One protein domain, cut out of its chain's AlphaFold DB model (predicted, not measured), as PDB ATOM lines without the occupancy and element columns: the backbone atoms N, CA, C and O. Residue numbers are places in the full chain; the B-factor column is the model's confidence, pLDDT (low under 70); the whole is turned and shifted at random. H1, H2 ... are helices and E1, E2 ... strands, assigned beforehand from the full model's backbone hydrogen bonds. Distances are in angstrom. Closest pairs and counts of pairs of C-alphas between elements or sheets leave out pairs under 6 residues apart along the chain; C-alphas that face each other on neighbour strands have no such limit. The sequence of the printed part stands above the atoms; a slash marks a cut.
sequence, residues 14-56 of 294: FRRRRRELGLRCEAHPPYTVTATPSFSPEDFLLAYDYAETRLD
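This is residues 14 to 56 of the 294 residues of an uncharacterized protein of Desulfobacteraceae bacterium (UniProt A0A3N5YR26). One longer helix, H2, runs out of a small looped body; its residues 46 to 55, with Asp 56, stick out as an arm. In the body the chain folds back on itself beside the short strand E1, and the one-turn helix H1 is at the far end from the arm. The printed part has 43 residues, with H1, E1 and H2 in that order, mostly helix. It is loose, with a radius of gyration of the C-alphas of 12.2 A, and spans 36 by 23 by 14 A.

Start at H2, residues 41 to 55, where every O i to N i+4 pair is within hydrogen-bond range. Its closest C-alpha pair with E1, residues 33 to 35, is Pro 41 and Ala 35, 5.3 A apart. E1 pairs with no named strand, but residues 24 to 25 pair with it, antiparallel. H1, residues 14 to 17, is apart from both and too short for an O i to N i+4 pair; its one O i to N i+3 pair is within range.

Find C-alpha 41 at (-2.957, 81.103, 155.212); H2 runs 21.3 A to C-alpha 55 at (2.160, 61.603, 161.964). E1 measures 5.8 A and H1 5.4 A.

The C-alphas farthest apart, Glu 20 and Asp 56, are 36.3 A apart. The link H1 to E1 is long, E1 to H2 tight. The printed part has no cut, and no printed residue is under 70 in pLDDT.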
ATOM      1  N   PHE A  14      -9.327  85.304 175.010       91.38
ATOM      2  CA  PHE A  14      -8.609  85.209 173.748       91.38
ATOM      3  C   PHE A  14      -9.394  85.848 172.589       91.38
ATOM      4  O   PHE A  14      -8.863  86.710 171.891       91.38
ATOM      5  N   ARG A  15     -10.704  85.570 172.468       89.88
ATOM      6  CA  ARG A  15     -11.593  86.220 171.483       89.88
ATOM      7  C   ARG A  15     -11.664  87.728 171.630       89.88
ATOM      8  O   ARG A  15     -11.638  88.424 170.616       89.88
ATOM      9  N   ARG A  16     -11.740  88.236 172.864       91.50
ATOM     10  CA  ARG A  16     -11.796  89.685 173.130       91.50
ATOM     11  C   ARG A  16     -10.556  90.412 172.608       91.50
ATOM     12  O   ARG A  16     -10.684  91.499 172.060       91.50
ATOM     13  N   ARG A  17      -9.388  89.772 172.699       93.50
ATOM     14  CA  ARG A  17      -8.098  90.345 172.292       93.50
ATOM     15  C   ARG A  17      -7.689  90.033 170.855       93.50
ATOM     16  O   ARG A  17      -6.643  90.491 170.417       93.50
ATOM     17  N   ARG A  18      -8.494  89.296 170.080       92.12
ATOM     18  CA  ARG A  18      -8.104  88.840 168.729       92.12
ATOM     19  C   ARG A  18      -7.628  89.964 167.800       92.12
ATOM     20  O   ARG A  18      -6.724  89.745 167.009       92.12
ATOM     21  N   ARG A  19      -8.238  91.155 167.905       90.12
ATOM     22  CA  ARG A  19      -7.895  92.324 167.078       90.12
ATOM     23  C   ARG A  19      -6.546  92.911 167.483       90.12
ATOM     24  O   ARG A  19      -5.749  93.211 166.609       90.12
ATOM     25  N   GLU A  20      -6.290  93.015 168.787       94.31
ATOM     26  CA  GLU A  20      -4.992  93.443 169.335       94.31
ATOM     27  C   GLU A  20      -3.873  92.486 168.913       94.31
ATOM     28  O   GLU A  20      -2.771  92.913 168.600       94.31
ATOM     29  N   LEU A  21      -4.179  91.187 168.881       92.12
ATOM     30  CA  LEU A  21      -3.253  90.125 168.488       92.12
ATOM     31  C   LEU A  21      -3.105  89.976 166.959       92.12
ATOM     32  O   LEU A  21      -2.366  89.109 166.505       92.12
ATOM     33  N   GLY A  22      -3.829  90.768 166.158       93.00
ATOM     34  CA  GLY A  22      -3.794  90.684 164.694       93.00
ATOM     35  C   GLY A  22      -4.318  89.363 164.110       93.00
ATOM     36  O   GLY A  22      -3.987  89.022 162.977       93.00
ATOM     37  N   LEU A  23      -5.124  88.605 164.860       92.88
ATOM     38  CA  LEU A  23      -5.618  87.292 164.441       92.88
ATOM     39  C   LEU A  23      -6.783  87.425 163.456       92.88
ATOM     40  O   LEU A  23      -7.806  88.053 163.761       92.88
ATOM     41  N   ARG A  24      -6.676  86.741 162.315       90.62
ATOM     42  CA  ARG A  24      -7.805  86.476 161.416       90.62
ATOM     43  C   ARG A  24      -8.378  85.109 161.753       90.62
ATOM     44  O   ARG A  24      -7.646  84.139 161.901       90.62
ATOM     45  N   CYS A  25      -9.687  85.046 161.942       88.56
ATOM     46  CA  CYS A  25     -10.393  83.827 162.323       88.56
ATOM     47  C   CYS A  25     -11.808  83.854 161.761       88.56
ATOM     48  O   CYS A  25     -12.347  84.925 161.457       88.56
ATOM     49  N   GLU A  26     -12.424  82.684 161.668       85.06
ATOM     50  CA  GLU A  26     -13.796  82.561 161.191       85.06
ATOM     51  C   GLU A  26     -14.806  83.306 162.081       85.06
ATOM     52  O   GLU A  26     -14.657  83.483 163.304       85.06
ATOM     53  N   ALA A  27     -15.881  83.751 161.432       82.50
ATOM     54  CA  ALA A  27     -17.018  84.377 162.092       82.50
ATOM     55  C   ALA A  27     -17.973  83.354 162.731       82.50
ATOM     56  O   ALA A  27     -18.632  83.690 163.715       82.50
ATOM     57  N   HIS A  28     -18.009  82.131 162.202       78.75
ATOM     58  CA  HIS A  28     -18.889  81.030 162.599       78.75
ATOM     59  C   HIS A  28     -18.054  79.817 163.043       78.75
ATOM     60  O   HIS A  28     -16.850  79.821 162.786       78.75
ATOM     61  N   PRO A  29     -18.645  78.828 163.742       75.19
ATOM     62  CA  PRO A  29     -17.938  77.603 164.105       75.19
ATOM     63  C   PRO A  29     -17.289  76.922 162.883       75.19
ATOM     64  O   PRO A  29     -17.898  76.961 161.809       75.19
ATOM     65  N   PRO A  30     -16.122  76.268 163.052       79.25
ATOM     66  CA  PRO A  30     -15.400  76.036 164.316       79.25
ATOM     67  C   PRO A  30     -14.611  77.234 164.893       79.25
ATOM     68  O   PRO A  30     -14.011  77.101 165.959       79.25
ATOM     69  N   TYR A  31     -14.663  78.428 164.287       85.75
ATOM     70  CA  TYR A  31     -13.951  79.641 164.745       85.75
ATOM     71  C   TYR A  31     -12.425  79.567 164.605       85.75
ATOM     72  O   TYR A  31     -11.693  80.262 165.325       85.75
ATOM     73  N   THR A  32     -11.948  78.742 163.679       87.69
ATOM     74  CA  THR A  32     -10.523  78.496 163.451       87.69
ATOM     75  C   THR A  32      -9.790  79.771 163.026       87.69
ATOM     76  O   THR A  32     -10.321  80.603 162.280       87.69
ATOM     77  N   VAL A  33      -8.571  79.954 163.539       90.19
ATOM     78  CA  VAL A  33      -7.620  80.974 163.083       90.19
ATOM     79  C   VAL A  33      -7.147  80.616 161.679       90.19
ATOM     80  O   VAL A  33      -6.764  79.483 161.419       90.19
ATOM     81  N   THR A  34      -7.180  81.594 160.780       87.75
ATOM     82  CA  THR A  34      -6.807  81.437 159.367       87.75
ATOM     83  C   THR A  34      -5.559  82.203 158.979       87.75
ATOM     84  O   THR A  34      -4.982  81.934 157.935       87.75
ATOM     85  N   ALA A  35      -5.164  83.185 159.787       90.94
ATOM     86  CA  ALA A  35      -3.900  83.887 159.644       90.94
ATOM     87  C   ALA A  35      -3.548  84.602 160.949       90.94
ATOM     88  O   ALA A  35      -4.425  85.028 161.714       90.94
ATOM     89  N   THR A  36      -2.257  84.808 161.153       93.31
ATOM     90  CA  THR A  36      -1.691  85.698 162.169       93.31
ATOM     91  C   THR A  36      -0.714  86.670 161.491       93.31
ATOM     92  O   THR A  36      -0.402  86.486 160.314       93.31
ATOM     93  N   PRO A  37      -0.206  87.706 162.183       94.94
ATOM     94  CA  PRO A  37       0.758  88.633 161.586       94.94
ATOM     95  C   PRO A  37       2.040  87.976 161.054       94.94
ATOM     96  O   PRO A  37       2.654  88.514 160.142       94.94
ATOM     97  N   SER A  38       2.440  86.835 161.620       93.94
ATOM     98  CA  SER A  38       3.670  86.112 161.271       93.94
ATOM     99  C   SER A  38       3.409  84.723 160.686       93.94
ATOM    100  O   SER A  38       4.324  83.909 160.653       93.94
ATOM    101  N   PHE A  39       2.159  84.413 160.337       93.19
ATOM    102  CA  PHE A  39       1.770  83.088 159.862       93.19
ATOM    103  C   PHE A  39       0.597  83.224 158.892       93.19
ATOM    104  O   PHE A  39      -0.530  83.526 159.309       93.19
ATOM    105  N   SER A  40       0.884  83.101 157.600       90.81
ATOM    106  CA  SER A  40      -0.078  83.307 156.523       90.81
ATOM    107  C   SER A  40      -1.037  82.111 156.374       90.81
ATOM    108  O   SER A  40      -0.827  81.056 156.978       90.81
ATOM    109  N   PRO A  41      -2.117  82.244 155.583       86.00
ATOM    110  CA  PRO A  41      -2.957  81.103 155.212       86.00
ATOM    111  C   PRO A  41      -2.179  79.964 154.531       86.00
ATOM    112  O   PRO A  41      -2.484  78.795 154.751       86.00
ATOM    113  N   GLU A  42      -1.171  80.296 153.725       86.38
ATOM    114  CA  GLU A  42      -0.286  79.330 153.068       86.38
ATOM    115  C   GLU A  42       0.622  78.620 154.082       86.38
ATOM    116  O   GLU A  42       0.808  77.409 153.986       86.38
ATOM    117  N   ASP A  43       1.106  79.324 155.110       89.88
ATOM    118  CA  ASP A  43       1.857  78.691 156.202       89.88
ATOM    119  C   ASP A  43       0.989  77.678 156.973       89.88
ATOM    120  O   ASP A  43       1.475  76.619 157.375       89.88
ATOM    121  N   PHE A  44      -0.312  77.956 157.148       86.38
ATOM    122  CA  PHE A  44      -1.260  76.988 157.721       86.38
ATOM    123  C   PHE A  44      -1.395  75.734 156.861       86.38
ATOM    124  O   PHE A  44      -1.389  74.637 157.414       86.38
ATOM    125  N   LEU A  45      -1.482  75.883 155.537       83.06
ATOM    126  CA  LEU A  45      -1.509  74.750 154.610       83.06
ATOM    127  C   LEU A  45      -0.250  73.887 154.735       83.06
ATOM    128  O   LEU A  45      -0.351  72.677 154.922       83.06
ATOM    129  N   LEU A  46       0.928  74.515 154.710       87.81
ATOM    130  CA  LEU A  46       2.209  73.817 154.846       87.81
ATOM    131  C   LEU A  46       2.355  73.124 156.207       87.81
ATOM    132  O   LEU A  46       2.932  72.044 156.299       87.81
ATOM    133  N   ALA A  47       1.828  73.722 157.277       88.44
ATOM    134  CA  ALA A  47       1.849  73.104 158.596       88.44
ATOM    135  C   ALA A  47       0.952  71.865 158.689       88.44
ATOM    136  O   ALA A  47       1.320  70.926 159.396       88.44
ATOM    137  N   TYR A  48      -0.190  71.844 157.990       85.44
ATOM    138  CA  TYR A  48      -1.010  70.638 157.882       85.44
ATOM    139  C   TYR A  48      -0.277  69.536 157.123       85.44
ATOM    140  O   TYR A  48      -0.144  68.450 157.673       85.44
ATOM    141  N   ASP A  49       0.279  69.836 155.949       85.12
ATOM    142  CA  ASP A  49       1.042  68.873 155.137       85.12
ATOM    143  C   ASP A  49       2.228  68.270 155.918       85.12
ATOM    144  O   ASP A  49       2.415  67.050 155.994       85.12
ATOM    145  N   TYR A  50       2.981  69.124 156.619       88.50
ATOM    146  CA  TYR A  50       4.050  68.683 157.513       88.50
ATOM    147  C   TYR A  50       3.531  67.769 158.630       88.50
ATOM    148  O   TYR A  50       4.165  66.766 158.964       88.50
ATOM    149  N   ALA A  51       2.399  68.117 159.239       87.81
ATOM    150  CA  ALA A  51       1.820  67.357 160.334       87.81
ATOM    151  C   ALA A  51       1.266  65.996 159.878       87.81
ATOM    152  O   ALA A  51       1.516  65.010 160.568       87.81
ATOM    153  N   GLU A  52       0.579  65.936 158.734       87.25
ATOM    154  CA  GLU A  52       0.096  64.698 158.104       87.25
ATOM    155  C   GLU A  52       1.263  63.752 157.822       87.25
ATOM    156  O   GLU A  52       1.282  62.626 158.318       87.25
ATOM    157  N   THR A  53       2.314  64.259 157.167       87.69
ATOM    158  CA  THR A  53       3.539  63.494 156.885       87.69
ATOM    159  C   THR A  53       4.217  63.001 158.164       87.69
ATOM    160  O   THR A  53       4.655  61.856 158.260       87.69
ATOM    161  N   ARG A  54       4.347  63.865 159.179       88.88
ATOM    162  CA  ARG A  54       5.082  63.535 160.410       88.88
ATOM    163  C   ARG A  54       4.358  62.509 161.280       88.88
ATOM    164  O   ARG A  54       5.019  61.849 162.095       88.88
ATOM    165  N   LEU A  55       3.035  62.454 161.167       86.69
ATOM    166  CA  LEU A  55       2.160  61.603 161.964       86.69
ATOM    167  C   LEU A  55       1.614  60.399 161.213       86.69
ATOM    168  O   LEU A  55       0.978  59.579 161.866       86.69
ATOM    169  N   ASP A  56       1.887  60.300 159.913       84.31
ATOM    170  CA  ASP A  56       1.372  59.240 159.051       84.31
ATOM    171  C   ASP A  56      -0.162  59.157 159.137       84.31
ATOM    172  O   ASP A  56      -0.755  58.138 159.484       84.31
TER     173      ASP A  56